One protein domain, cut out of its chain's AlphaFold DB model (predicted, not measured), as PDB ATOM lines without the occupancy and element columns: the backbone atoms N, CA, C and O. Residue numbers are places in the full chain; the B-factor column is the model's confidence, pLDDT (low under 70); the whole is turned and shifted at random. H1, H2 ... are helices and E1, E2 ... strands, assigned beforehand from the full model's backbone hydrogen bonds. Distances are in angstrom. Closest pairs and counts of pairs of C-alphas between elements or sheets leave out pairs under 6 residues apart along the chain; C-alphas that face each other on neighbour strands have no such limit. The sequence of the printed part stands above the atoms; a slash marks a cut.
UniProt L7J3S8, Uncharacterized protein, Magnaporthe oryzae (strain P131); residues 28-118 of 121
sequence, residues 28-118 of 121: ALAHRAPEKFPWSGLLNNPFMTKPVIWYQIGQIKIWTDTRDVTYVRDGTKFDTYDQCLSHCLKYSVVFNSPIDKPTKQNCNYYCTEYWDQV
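Overview. This is residues 28 to 118 of the 121 residues of an uncharacterized protein of Magnaporthe oryzae (strain P131) (UniProt L7J3S8). A small sheet of three antiparallel strands, E1, E2 and E3, lies between two unlike ends: a small helical head made of H2, H3 and H4 beyond one end of the sheet, and the short helix H1 with the unnamed stretch of residues 28 to 39 at the other. In the head H2 and H3 pack on each other at a steep tilt, while H1 lies away from the other helices. The printed part has 91 residues, with four named helices and three named strands in the order H1 E1 E2 E3 H2 H3 H4, and its class is mixed, helices and strands. The sheet's order is E1 - E2 - E3. The whole is compact, with a radius of gyration of the C-alphas of 14.0 A and spans of 35 by 31 by 22 A.

Arrangement. E1, residues 51 to 57, E2, residues 60 to 65, and E3, residues 70 to 74, form a meander, each strand the antiparallel neighbour of the one before. E1 and E2 are a hairpin at 167 degrees between directions, with N 55 and O 62 within hydrogen-bond range at 2.9 A. E2 and E3 are a hairpin at 160 degrees, with N 63 and O 71 at 3.0 A. E2 is the inner strand. H2, residues 81 to 91, is not on the sheet. It touches H3, residues 104 to 113, closest at the C-alphas of Leu 85 and Cys 107, 5.7 A apart; they run opposite ways at a steep tilt of 61 degrees. H4, residues 115 to 118, is close to H2 but not clearly touching, the closest C-alphas being those of Tyr 81 and Trp 115, 7.8 A apart. H3 and H4 meet only through their link. H1, residues 40 to 44, is not on the sheet and is apart from H2, H3 and H4. Every O i to N i+4 pair is within hydrogen-bond range in H2 and H3; in H1 it is 0 of 1, with 1 of 2 O i to N i+3 pairs within range, and H4 is too short for such an i+4 pair.

Along the chain. E1 begins at C-alpha 51, (-41.230, -1.454, -45.569), and measures 16.5 A; E2 measures 16.6 A and E3 13.6 A. H2 measures 15.4 A from C-alpha 81 at (-57.415, 8.345, -19.988), and H3 14.2 A. H4 ends at C-alpha 118, (-57.788, 4.999, -28.720). Residues 93 to 94 pair with residues 97 to 98, antiparallel.

Size, cuts and confidence. The C-alphas farthest apart, those of Ala 33 and Gln 105, are 37.3 A apart. The printed part has no cut. The link from H2 to H3, 12 residues, is long. The mean pLDDT of the printed part is 76.4; residues 28 to 55 and residue 66 are under 70.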
ATOM      1  N   ALA A  28     -30.868  -7.009 -31.483       45.19
ATOM      2  CA  ALA A  28     -31.734  -8.189 -31.541       45.19
ATOM      3  C   ALA A  28     -33.119  -7.871 -32.125       45.19
ATOM      4  O   ALA A  28     -33.791  -8.755 -32.663       45.19
ATOM      5  N   LEU A  29     -33.541  -6.606 -32.051       47.16
ATOM      6  CA  LEU A  29     -34.757  -6.118 -32.692       47.16
ATOM      7  C   LEU A  29     -34.507  -5.770 -34.168       47.16
ATOM      8  O   LEU A  29     -35.434  -5.878 -34.964       47.16
ATOM      9  N   ALA A  30     -33.274  -5.403 -34.547       46.25
ATOM     10  CA  ALA A  30     -32.901  -4.952 -35.899       46.25
ATOM     11  C   ALA A  30     -32.880  -6.061 -36.965       46.25
ATOM     12  O   ALA A  30     -32.923  -5.769 -38.159       46.25
ATOM     13  N   HIS A  31     -32.825  -7.331 -36.548       41.41
ATOM     14  CA  HIS A  31     -32.574  -8.469 -37.438       41.41
ATOM     15  C   HIS A  31     -33.589  -9.611 -37.324       41.41
ATOM     16  O   HIS A  31     -33.245 -10.778 -37.518       41.41
ATOM     17  N   ARG A  32     -34.870  -9.312 -37.095       47.12
ATOM     18  CA  ARG A  32     -35.902 -10.244 -37.571       47.12
ATOM     19  C   ARG A  32     -36.027  -9.994 -39.069       47.12
ATOM     20  O   ARG A  32     -36.302  -8.868 -39.466       47.12
ATOM     21  N   ALA A  33     -35.690 -10.998 -39.883       42.72
ATOM     22  CA  ALA A  33     -35.753 -10.939 -41.346       42.72
ATOM     23  C   ALA A  33     -37.014 -10.189 -41.817       42.72
ATOM     24  O   ALA A  33     -38.023 -10.294 -41.122       42.72
ATOM     25  N   PRO A  34     -37.001  -9.467 -42.956       48.16
ATOM     26  CA  PRO A  34     -38.184  -8.769 -43.453       48.16
ATOM     27  C   PRO A  34     -39.352  -9.752 -43.587       48.16
ATOM     28  O   PRO A  34     -39.472 -10.493 -44.563       48.16
ATOM     29  N   GLU A  35     -40.201  -9.794 -42.562       50.03
ATOM     30  CA  GLU A  35     -41.444 -10.539 -42.594       50.03
ATOM     31  C   GLU A  35     -42.321  -9.890 -43.658       50.03
ATOM     32  O   GLU A  35     -42.286  -8.672 -43.871       50.03
ATOM     33  N   LYS A  36     -43.115 -10.702 -44.360       53.28
ATOM     34  CA  LYS A  36     -44.063 -10.175 -45.338       53.28
ATOM     35  C   LYS A  36     -44.943  -9.157 -44.625       53.28
ATOM     36  O   LYS A  36     -45.701  -9.542 -43.740       53.28
ATOM     37  N   PHE A  37     -44.845  -7.888 -45.027       53.47
ATOM     38  CA  PHE A  37     -45.626  -6.817 -44.423       53.47
ATOM     39  C   PHE A  37     -47.107  -7.216 -44.410       53.47
ATOM     40  O   PHE A  37     -47.712  -7.348 -45.481       53.47
ATOM     41  N   PRO A  38     -47.697  -7.459 -43.229       55.22
ATOM     42  CA  PRO A  38     -48.977  -8.155 -43.153       55.22
ATOM     43  C   PRO A  38     -50.169  -7.242 -43.471       55.22
ATOM     44  O   PRO A  38     -51.304  -7.710 -43.515       55.22
ATOM     45  N   TRP A  39     -49.936  -5.948 -43.726       58.31
ATOM     46  CA  TRP A  39     -50.986  -4.945 -43.929       58.31
ATOM     47  C   TRP A  39     -50.876  -4.241 -45.282       58.31
ATOM     48  O   TRP A  39     -50.777  -3.016 -45.350       58.31
ATOM     49  N   SER A  40     -50.940  -4.996 -46.380       52.59
ATOM     50  CA  SER A  40     -50.969  -4.420 -47.735       52.59
ATOM     51  C   SER A  40     -52.065  -3.360 -47.916       52.59
ATOM     52  O   SER A  40     -51.845  -2.383 -48.618       52.59
ATOM     53  N   GLY A  41     -53.202  -3.484 -47.221       50.38
ATOM     54  CA  GLY A  41     -54.287  -2.494 -47.245       50.38
ATOM     55  C   GLY A  41     -53.964  -1.142 -46.591       50.38
ATOM     56  O   GLY A  41     -54.695  -0.182 -46.810       50.38
ATOM     57  N   LEU A  42     -52.875  -1.028 -45.816       50.78
ATOM     58  CA  LEU A  42     -52.382   0.262 -45.302       50.78
ATOM     59  C   LEU A  42     -51.480   0.990 -46.298       50.78
ATOM     60  O   LEU A  42     -51.283   2.194 -46.167       50.78
ATOM     61  N   LEU A  43     -50.997   0.290 -47.328       50.81
ATOM     62  CA  LEU A  43     -50.322   0.896 -48.476       50.81
ATOM     63  C   LEU A  43     -51.314   1.576 -49.436       50.81
ATOM     64  O   LEU A  43     -50.902   2.132 -50.445       50.81
ATOM     65  N   ASN A  44     -52.614   1.589 -49.113       46.50
ATOM     66  CA  ASN A  44     -53.608   2.403 -49.820       46.50
ATOM     67  C   ASN A  44     -53.422   3.913 -49.575       46.50
ATOM     68  O   ASN A  44     -54.167   4.722 -50.122       46.50
ATOM     69  N   ASN A  45     -52.436   4.304 -48.765       53.28
ATOM     70  CA  ASN A  45     -51.884   5.645 -48.800       53.28
ATOM     71  C   ASN A  45     -50.887   5.729 -49.980       53.28
ATOM     72  O   ASN A  45     -49.834   5.089 -49.909       53.28
ATOM     73  N   PRO A  46     -51.162   6.515 -51.042       56.19
ATOM     74  CA  PRO A  46     -50.302   6.599 -52.233       56.19
ATOM     75  C   PRO A  46     -48.891   7.119 -51.920       56.19
ATOM     76  O   PRO A  46     -47.982   6.997 -52.737       56.19
ATOM     77  N   PHE A  47     -48.700   7.682 -50.727       57.81
ATOM     78  CA  PHE A  47     -47.423   8.151 -50.228       57.81
ATOM     79  C   PHE A  47     -46.701   7.126 -49.350       57.81
ATOM     80  O   PHE A  47     -45.802   7.549 -48.639       57.81
ATOM     81  N   MET A  48     -47.059   5.837 -49.332       58.94
ATOM     82  CA  MET A  48     -46.358   4.791 -48.567       58.94
ATOM     83  C   MET A  48     -45.777   3.717 -49.495       58.94
ATOM     84  O   MET A  48     -46.483   3.188 -50.352       58.94
ATOM     85  N   THR A  49     -44.497   3.365 -49.323       60.72
ATOM     86  CA  THR A  49     -43.860   2.268 -50.075       60.72
ATOM     87  C   THR A  49     -43.676   1.018 -49.209       60.72
ATOM     88  O   THR A  49     -44.115   0.958 -48.059       60.72
ATOM     89  N   LYS A  50     -43.084  -0.040 -49.783       61.88
ATOM     90  CA  LYS A  50     -42.828  -1.289 -49.056       61.88
ATOM     91  C   LYS A  50     -41.872  -1.026 -47.880       61.88
ATOM     92  O   LYS A  50     -40.843  -0.386 -48.090       61.88
ATOM     93  N   PRO A  51     -42.162  -1.548 -46.679       63.59
ATOM     94  CA  PRO A  51     -41.230  -1.454 -45.569       63.59
ATOM     95  C   PRO A  51     -39.983  -2.297 -45.822       63.59
ATOM     96  O   PRO A  51     -40.068  -3.431 -46.293       63.59
ATOM     97  N   VAL A  52     -38.838  -1.718 -45.486       60.69
ATOM     98  CA  VAL A  52     -37.498  -2.308 -45.522       60.69
ATOM     99  C   VAL A  52     -37.081  -2.774 -44.123       60.69
ATOM    100  O   VAL A  52     -36.404  -3.790 -43.998       60.69
ATOM    101  N   ILE A  53     -37.527  -2.074 -43.070       64.62
ATOM    102  CA  ILE A  53     -37.239  -2.387 -41.660       64.62
ATOM    103  C   ILE A  53     -38.556  -2.404 -40.869       64.62
ATOM    104  O   ILE A  53     -39.419  -1.568 -41.127       64.62
ATOM    105  N   TRP A  54     -38.730  -3.341 -39.928       67.06
ATOM    106  CA  TRP A  54     -39.987  -3.579 -39.199       67.06
ATOM    107  C   TRP A  54     -39.730  -4.028 -37.730       67.06
ATOM    108  O   TRP A  54     -39.002  -4.991 -37.512       67.06
ATOM    109  N   TYR A  55     -40.346  -3.362 -36.729       68.31
ATOM    110  CA  TYR A  55     -40.288  -3.659 -35.280       68.31
ATOM    111  C   TYR A  55     -41.634  -3.648 -34.520       68.31
ATOM    112  O   TYR A  55     -42.271  -2.593 -34.401       68.31
ATOM    113  N   GLN A  56     -42.021  -4.768 -33.889       70.81
ATOM    114  CA  GLN A  56     -43.207  -4.830 -33.013       70.81
ATOM    115  C   GLN A  56     -42.860  -4.697 -31.537       70.81
ATOM    116  O   GLN A  56     -42.061  -5.471 -31.015       70.81
ATOM    117  N   ILE A  57     -43.555  -3.799 -30.839       76.88
ATOM    118  CA  ILE A  57     -43.532  -3.696 -29.378       76.88
ATOM    119  C   ILE A  57     -44.982  -3.737 -28.890       76.88
ATOM    120  O   ILE A  57     -45.693  -2.735 -28.902       76.88
ATOM    121  N   GLY A  58     -45.461  -4.919 -28.497       79.62
ATOM    122  CA  GLY A  58     -46.869  -5.101 -28.131       79.62
ATOM    123  C   GLY A  58     -47.802  -4.796 -29.309       79.62
ATOM    124  O   GLY A  58     -47.749  -5.487 -30.326       79.62
ATOM    125  N   GLN A  59     -48.651  -3.771 -29.176       80.44
ATOM    126  CA  GLN A  59     -49.539  -3.285 -30.247       80.44
ATOM    127  C   GLN A  59     -48.921  -2.165 -31.101       80.44
ATOM    128  O   GLN A  59     -49.530  -1.743 -32.087       80.44
ATOM    129  N   ILE A  60     -47.715  -1.710 -30.751       80.12
ATOM    130  CA  ILE A  60     -46.981  -0.671 -31.471       80.12
ATOM    131  C   ILE A  60     -46.186  -1.317 -32.592       80.12
ATOM    132  O   ILE A  60     -45.481  -2.312 -32.396       80.12
ATOM    133  N   LYS A  61     -46.291  -0.723 -33.773       77.75
ATOM    134  CA  LYS A  61     -45.613  -1.150 -34.983       77.75
ATOM    135  C   LYS A  61     -44.809   0.012 -35.554       77.75
ATOM    136  O   LYS A  61     -45.396   1.043 -35.856       77.75
ATOM    137  N   ILE A  62     -43.502  -0.156 -35.729       77.81
ATOM    138  CA  ILE A  62     -42.600   0.824 -36.339       77.81
ATOM    139  C   ILE A  62     -42.002   0.228 -37.610       77.81
ATOM    140  O   ILE A  62     -41.428  -0.855 -37.550       77.81
ATOM    141  N   TRP A  63     -42.088   0.916 -38.744       76.25
ATOM    142  CA  TRP A  63     -41.424   0.468 -39.968       76.25
ATOM    143  C   TRP A  63     -40.792   1.622 -40.736       76.25
ATOM    144  O   TRP A  63     -41.271   2.751 -40.672       76.25
ATOM    145  N   THR A  64     -39.743   1.320 -41.491       74.81
ATOM    146  CA  THR A  64     -39.073   2.266 -42.392       74.81
ATOM    147  C   THR A  64     -39.268   1.792 -43.820       74.81
ATOM    148  O   THR A  64     -39.128   0.599 -44.081       74.81
ATOM    149  N   ASP A  65     -39.637   2.683 -44.735       70.62
ATOM    150  CA  ASP A  65     -39.887   2.342 -46.136       70.62
ATOM    151  C   ASP A  65     -38.656   2.524 -47.043       70.62
ATOM    152  O   ASP A  65     -37.571   2.867 -46.583       70.62
ATOM    153  N   THR A  66     -38.802   2.273 -48.349       69.69
ATOM    154  CA  THR A  66     -37.692   2.369 -49.322       69.69
ATOM    155  C   THR A  66     -37.162   3.787 -49.555       69.69
ATOM    156  O   THR A  66     -36.225   3.956 -50.330       69.69
ATOM    157  N   ARG A  67     -37.803   4.809 -48.988       72.62
ATOM    158  CA  ARG A  67     -37.379   6.215 -49.047       72.62
ATOM    159  C   ARG A  67     -36.771   6.657 -47.714       72.62
ATOM    160  O   ARG A  67     -36.664   7.856 -47.474       72.62
ATOM    161  N   ASP A  68     -36.451   5.702 -46.843       70.06
ATOM    162  CA  ASP A  68     -35.974   5.913 -45.477       70.06
ATOM    163  C   ASP A  68     -36.961   6.689 -44.583       70.06
ATOM    164  O   ASP A  68     -36.585   7.253 -43.554       70.06
ATOM    165  N   VAL A  69     -38.257   6.693 -44.928       73.94
ATOM    166  CA  VAL A  69     -39.293   7.320 -44.096       73.94
ATOM    167  C   VAL A  69     -39.743   6.334 -43.029       73.94
ATOM    168  O   VAL A  69     -40.171   5.222 -43.340       73.94
ATOM    169  N   THR A  70     -39.676   6.757 -41.766       75.31
ATOM    170  CA  THR A  70     -40.121   5.951 -40.625       75.31
ATOM    171  C   THR A  70     -41.555   6.289 -40.236       75.31
ATOM    172  O   THR A  70     -41.936   7.451 -40.105       75.31
ATOM    173  N   TYR A  71     -42.333   5.242 -40.006       77.94
ATOM    174  CA  TYR A  71     -43.735   5.282 -39.639       77.94
ATOM    175  C   TYR A  71     -43.947   4.548 -38.322       77.94
ATOM    176  O   TYR A  71     -43.272   3.556 -38.039       77.94
ATOM    177  N   VAL A  72     -44.927   5.004 -37.546       79.56
ATOM    178  CA  VAL A  72     -45.387   4.316 -36.343       79.56
ATOM    179  C   VAL A  72     -46.899   4.150 -36.382       79.56
ATOM    180  O   VAL A  72     -47.628   5.017 -36.863       79.56
ATOM    181  N   ARG A  73     -47.368   3.020 -35.867       82.50
ATOM    182  CA  ARG A  73     -48.775   2.761 -35.608       82.50
ATOM    183  C   ARG A  73     -48.935   1.981 -34.321       82.50
ATOM    184  O   ARG A  73     -48.521   0.831 -34.230       82.50
ATOM    185  N   ASP A  74     -49.601   2.589 -33.370       83.62
ATOM    186  CA  ASP A  74     -50.041   2.002 -32.125       83.62
ATOM    187  C   ASP A  74     -51.532   1.661 -32.213       83.62
ATOM    188  O   ASP A  74     -52.388   2.511 -32.460       83.62
ATOM    189  N   GLY A  75     -51.828   0.370 -32.073       84.12
ATOM    190  CA  GLY A  75     -53.192  -0.153 -32.029       84.12
ATOM    191  C   GLY A  75     -53.755  -0.295 -30.616       84.12
ATOM    192  O   GLY A  75     -54.812  -0.910 -30.473       84.12
ATOM    193  N   THR A  76     -53.056   0.184 -29.584       88.06
ATOM    194  CA  THR A  76     -53.493   0.031 -28.193       88.06
ATOM    195  C   THR A  76     -54.832   0.736 -27.960       88.06
ATOM    196  O   THR A  76     -55.057   1.854 -28.424       88.06
ATOM    197  N   LYS A  77     -55.729   0.051 -27.244       93.38
ATOM    198  CA  LYS A  77     -56.997   0.595 -26.760       93.38
ATOM    199  C   LYS A  77     -56.944   0.754 -25.246       93.38
ATOM    200  O   LYS A  77     -56.341  -0.084 -24.575       93.38
ATOM    201  N   PHE A  78     -57.532   1.830 -24.736       93.38
ATOM    202  CA  PHE A  78     -57.465   2.215 -23.330       93.38
ATOM    203  C   PHE A  78     -58.861   2.371 -22.739       93.38
ATOM    204  O   PHE A  78     -59.706   3.065 -23.303       93.38
ATOM    205  N   ASP A  79     -59.074   1.797 -21.561       94.44
ATOM    206  CA  ASP A  79     -60.334   1.931 -20.827       94.44
ATOM    207  C   ASP A  79     -60.401   3.274 -20.093       94.44
ATOM    208  O   ASP A  79     -61.476   3.831 -19.879       94.44
ATOM    209  N   THR A  80     -59.239   3.817 -19.713       96.50
ATOM    210  CA  THR A  80     -59.139   5.104 -19.022       96.50
ATOM    211  C   THR A  80     -58.111   6.026 -19.658       96.50
ATOM    212  O   THR A  80     -57.124   5.603 -20.264       96.50
ATOM    213  N   TYR A  81     -58.323   7.326 -19.476       96.25
ATOM    214  CA  TYR A  81     -57.415   8.345 -19.988       96.25
ATOM    215  C   TYR A  81     -56.013   8.246 -19.354       96.25
ATOM    216  O   TYR A  81     -55.000   8.394 -20.037       96.25
ATOM    217  N   ASP A  82     -55.932   7.891 -18.069       96.69
ATOM    218  CA  ASP A  82     -54.659   7.702 -17.359       96.69
ATOM    219  C   ASP A  82     -53.828   6.535 -17.910       96.69
ATOM    220  O   ASP A  82     -52.591   6.589 -17.903       96.69
ATOM    221  N   GLN A  83     -54.480   5.488 -18.432       95.56
ATOM    222  CA  GLN A  83     -53.787   4.411 -19.139       95.56
ATOM    223  C   GLN A  83     -53.146   4.928 -20.432       95.56
ATOM    224  O   GLN A  83     -51.990   4.593 -20.698       95.56
ATOM    225  N   CYS A  84     -53.838   5.792 -21.186       93.94
ATOM    226  CA  CYS A  84     -53.262   6.442 -22.367       93.94
ATOM    227  C   CYS A  84     -52.044   7.294 -21.991       93.94
ATOM    228  O   CYS A  84     -50.978   7.159 -22.595       93.94
ATOM    229  N   LEU A  85     -52.156   8.119 -20.946       95.31
ATOM    230  CA  LEU A  85     -51.044   8.951 -20.476       95.31
ATOM    231  C   LEU A  85     -49.826   8.115 -20.080       95.31
ATOM    232  O   LEU A  85     -48.701   8.423 -20.473       95.31
ATOM    233  N   SER A  86     -50.051   7.038 -19.329       93.19
ATOM    234  CA  SER A  86     -48.992   6.127 -18.890       93.19
ATOM    235  C   SER A  86     -48.337   5.408 -20.072       93.19
ATOM    236  O   SER A  86     -47.116   5.251 -20.102       93.19
ATOM    237  N   HIS A  87     -49.132   5.007 -21.066       90.44
ATOM    238  CA  HIS A  87     -48.634   4.419 -22.305       90.44
ATOM    239  C   HIS A  87     -47.761   5.411 -23.080       90.44
ATOM    240  O   HIS A  87     -46.625   5.083 -23.419       90.44
ATOM    241  N   CYS A  88     -48.250   6.634 -23.293       91.44
ATOM    242  CA  CYS A  88     -47.519   7.688 -23.988       91.44
ATOM    243  C   CYS A  88     -46.174   8.000 -23.319       91.44
ATOM    244  O   CYS A  88     -45.148   8.070 -23.992       91.44
ATOM    245  N   LEU A  89     -46.153   8.136 -21.989       89.19
ATOM    246  CA  LEU A  89     -44.924   8.414 -21.240       89.19
ATOM    247  C   LEU A  89     -43.896   7.283 -21.349       89.19
ATOM    248  O   LEU A  89     -42.696   7.538 -21.288       89.19
ATOM    249  N   LYS A  90     -44.360   6.040 -21.504       88.69
ATOM    250  CA  LYS A  90     -43.497   4.861 -21.591       88.69
ATOM    251  C   LYS A  90     -42.979   4.606 -23.004       88.69
ATOM    252  O   LYS A  90     -41.815   4.250 -23.164       88.69
ATOM    253  N   TYR A  91     -43.849   4.722 -24.003       85.25
ATOM    254  CA  TYR A  91     -43.564   4.286 -25.369       85.25
ATOM    255  C   TYR A  91     -43.429   5.428 -26.374       85.25
ATOM    256  O   TYR A  91     -43.101   5.170 -27.530       85.25
ATOM    257  N   SER A  92     -43.636   6.676 -25.947       88.06
ATOM    258  CA  SER A  92     -43.458   7.864 -26.788       88.06
ATOM    259  C   SER A  92     -44.323   7.845 -28.052       88.06
ATOM    260  O   SER A  92     -43.911   8.335 -29.103       88.06
ATOM    261  N   VAL A  93     -45.511   7.246 -27.980       86.94
ATOM    262  CA  VAL A  93     -46.443   7.133 -29.104       86.94
ATOM    263  C   VAL A  93     -47.880   7.132 -28.601       86.94
ATOM    264  O   VAL A  93     -48.165   6.608 -27.524       86.94
ATOM    265  N   VAL A  94     -48.778   7.716 -29.392       87.62
ATOM    266  CA  VAL A  94     -50.228   7.525 -29.289       87.62
ATOM    267  C   VAL A  94     -50.775   7.397 -30.704       87.62
ATOM    268  O   VAL A  94     -50.525   8.264 -31.544       87.62
ATOM    269  N   PHE A  95     -51.525   6.329 -30.982       85.38
ATOM    270  CA  PHE A  95     -52.091   6.061 -32.305       85.38
ATOM    271  C   PHE A  95     -51.018   6.103 -33.415       85.38
ATOM    272  O   PHE A  95     -50.160   5.234 -33.460       85.38
ATOM    273  N   ASN A  96     -51.004   7.106 -34.295       84.56
ATOM    274  CA  ASN A  96     -50.009   7.216 -35.376       84.56
ATOM    275  C   ASN A  96     -48.961   8.312 -35.132       84.56
ATOM    276  O   ASN A  96     -48.221   8.668 -36.050       84.56
ATOM    277  N   SER A  97     -48.910   8.861 -33.919       82.44
ATOM    278  CA  SER A  97     -48.123  10.052 -33.617       82.44
ATOM    279  C   SER A  97     -46.933   9.692 -32.733       82.44
ATOM    280  O   SER A  97     -47.123   9.409 -31.546       82.44
ATOM    281  N   PRO A  98     -45.705   9.667 -33.287       85.06
ATOM    282  CA  PRO A  98     -44.495   9.549 -32.490       85.06
ATOM    283  C   PRO A  98     -44.248  10.865 -31.744       85.06
ATOM    284  O   PRO A  98     -44.448  11.950 -32.288       85.06
ATOM    285  N   ILE A  99     -43.792  10.767 -30.500       81.81
ATOM    286  CA  ILE A  99     -43.641  11.900 -29.588       81.81
ATOM    287  C   ILE A  99     -42.174  11.986 -29.184       81.81
ATOM    288  O   ILE A  99     -41.684  11.154 -28.423       81.81
ATOM    289  N   ASP A 100     -41.455  12.994 -29.676       76.94
ATOM    290  CA  ASP A 100     -40.087  13.229 -29.209       76.94
ATOM    291  C   ASP A 100     -40.115  13.707 -27.750       76.94
ATOM    292  O   ASP A 100     -40.841  14.644 -27.414       76.94
ATOM    293  N   LYS A 101     -39.333  13.039 -26.891       78.75
ATOM    294  CA  LYS A 101     -39.236  13.276 -25.437       78.75
ATOM    295  C   LYS A 101     -40.618  13.411 -24.772       78.75
ATOM    296  O   LYS A 101     -41.083  14.531 -24.536       78.75
ATOM    297  N   PRO A 102     -41.288  12.297 -24.425       84.56
ATOM    298  CA  PRO A 102     -42.638  12.358 -23.887       84.56
ATOM    299  C   PRO A 102     -42.646  13.098 -22.544       84.56
ATOM    300  O   PRO A 102     -42.000  12.705 -21.575       84.56
ATOM    301  N   THR A 103     -43.401  14.190 -22.493       90.44
ATOM    302  CA  THR A 103     -43.695  14.931 -21.265       90.44
ATOM    303  C   THR A 103     -45.166  14.767 -20.924       90.44
ATOM    304  O   THR A 103     -45.988  14.469 -21.792       90.44
ATOM    305  N   LYS A 104     -45.539  15.025 -19.665       92.25
ATOM    306  CA  LYS A 104     -46.952  15.008 -19.261       92.25
ATOM    307  C   LYS A 104     -47.800  15.952 -20.123       92.25
ATOM    308  O   LYS A 104     -48.931  15.612 -20.445       92.25
ATOM    309  N   GLN A 105     -47.260  17.104 -20.521       93.19
ATOM    310  CA  GLN A 105     -47.960  18.065 -21.375       93.19
ATOM    311  C   GLN A 105     -48.214  17.503 -22.778       93.19
ATOM    312  O   GLN A 105     -49.361  17.481 -23.220       93.19
ATOM    313  N   ASN A 106     -47.178  16.987 -23.444       90.56
ATOM    314  CA  ASN A 106     -47.317  16.433 -24.793       90.56
ATOM    315  C   ASN A 106     -48.206  15.183 -24.788       90.56
ATOM    316  O   ASN A 106     -49.051  15.022 -25.661       90.56
ATOM    317  N   CYS A 107     -48.087  14.333 -23.766       92.88
ATOM    318  CA  CYS A 107     -48.948  13.162 -23.633       92.88
ATOM    319  C   CYS A 107     -50.415  13.523 -23.407       92.88
ATOM    320  O   CYS A 107     -51.279  12.898 -24.010       92.88
ATOM    321  N   ASN A 108     -50.713  14.557 -22.613       96.88
ATOM    322  CA  ASN A 108     -52.083  15.069 -22.502       96.88
ATOM    323  C   ASN A 108     -52.596  15.607 -23.839       96.88
ATOM    324  O   ASN A 108     -53.738  15.354 -24.203       96.88
ATOM    325  N   TYR A 109     -51.769  16.324 -24.596       95.94
ATOM    326  CA  TYR A 109     -52.171  16.809 -25.912       95.94
ATOM    327  C   TYR A 109     -52.571  15.649 -26.840       95.94
ATOM    328  O   TYR A 109     -53.716  15.591 -27.286       95.94
ATOM    329  N   TYR A 110     -51.687  14.668 -27.036       93.25
ATOM    330  CA  TYR A 110     -51.939  13.566 -27.968       93.25
ATOM    331  C   TYR A 110     -53.012  12.578 -27.491       93.25
ATOM    332  O   TYR A 110     -53.806  12.108 -28.304       93.25
ATOM    333  N   CYS A 111     -53.088  12.280 -26.189       95.31
ATOM    334  CA  CYS A 111     -54.176  11.459 -25.654       95.31
ATOM    335  C   CYS A 111     -55.532  12.157 -25.769       95.31
ATOM    336  O   CYS A 111     -56.530  11.470 -25.939       95.31
ATOM    337  N   THR A 112     -55.587  13.495 -25.708       97.25
ATOM    338  CA  THR A 112     -56.827  14.251 -25.957       97.25
ATOM    339  C   THR A 112     -57.194  14.213 -27.432       97.25
ATOM    340  O   THR A 112     -58.325  13.879 -27.767       97.25
ATOM    341  N   GLU A 113     -56.239  14.526 -28.309       96.62
ATOM    342  CA  GLU A 113     -56.458  14.605 -29.755       96.62
ATOM    343  C   GLU A 113     -56.953  13.278 -30.342       96.62
ATOM    344  O   GLU A 113     -57.835  13.278 -31.200       96.62
ATOM    345  N   TYR A 114     -56.420  12.153 -29.858       94.88
ATOM    346  CA  TYR A 114     -56.752  10.827 -30.379       94.88
ATOM    347  C   TYR A 114     -57.672  10.003 -29.477       94.88
ATOM    348  O   TYR A 114     -57.810   8.800 -29.711       94.88
ATOM    349  N   TRP A 115     -58.293  10.601 -28.452       94.94
ATOM    350  CA  TRP A 115     -59.047   9.841 -27.448       94.94
ATOM    351  C   TRP A 115     -60.136   8.963 -28.068       94.94
ATOM    352  O   TRP A 115     -60.244   7.786 -27.739       94.94
ATOM    353  N   ASP A 116     -60.903   9.489 -29.022       94.38
ATOM    354  CA  ASP A 116     -61.976   8.731 -29.674       94.38
ATOM    355  C   ASP A 116     -61.457   7.550 -30.509       94.38
ATOM    356  O   ASP A 116     -62.148   6.545 -30.676       94.38
ATOM    357  N   GLN A 117     -60.222   7.636 -30.999       92.19
ATOM    358  CA  GLN A 117     -59.553   6.594 -31.765       92.19
ATOM    359  C   GLN A 117     -58.876   5.562 -30.870       92.19
ATOM    360  O   GLN A 117     -58.662   4.442 -31.334       92.19
ATOM    361  N   VAL A 118     -58.534   5.893 -29.622       91.00
ATOM    362  CA  VAL A 118     -57.788   4.999 -28.720       91.00
ATOM    363  C   VAL A 118     -58.589   4.524 -27.512       91.00
ATOM    364  O   VAL A 118     -58.154   3.589 -26.853       91.00
TER     365      VAL A 118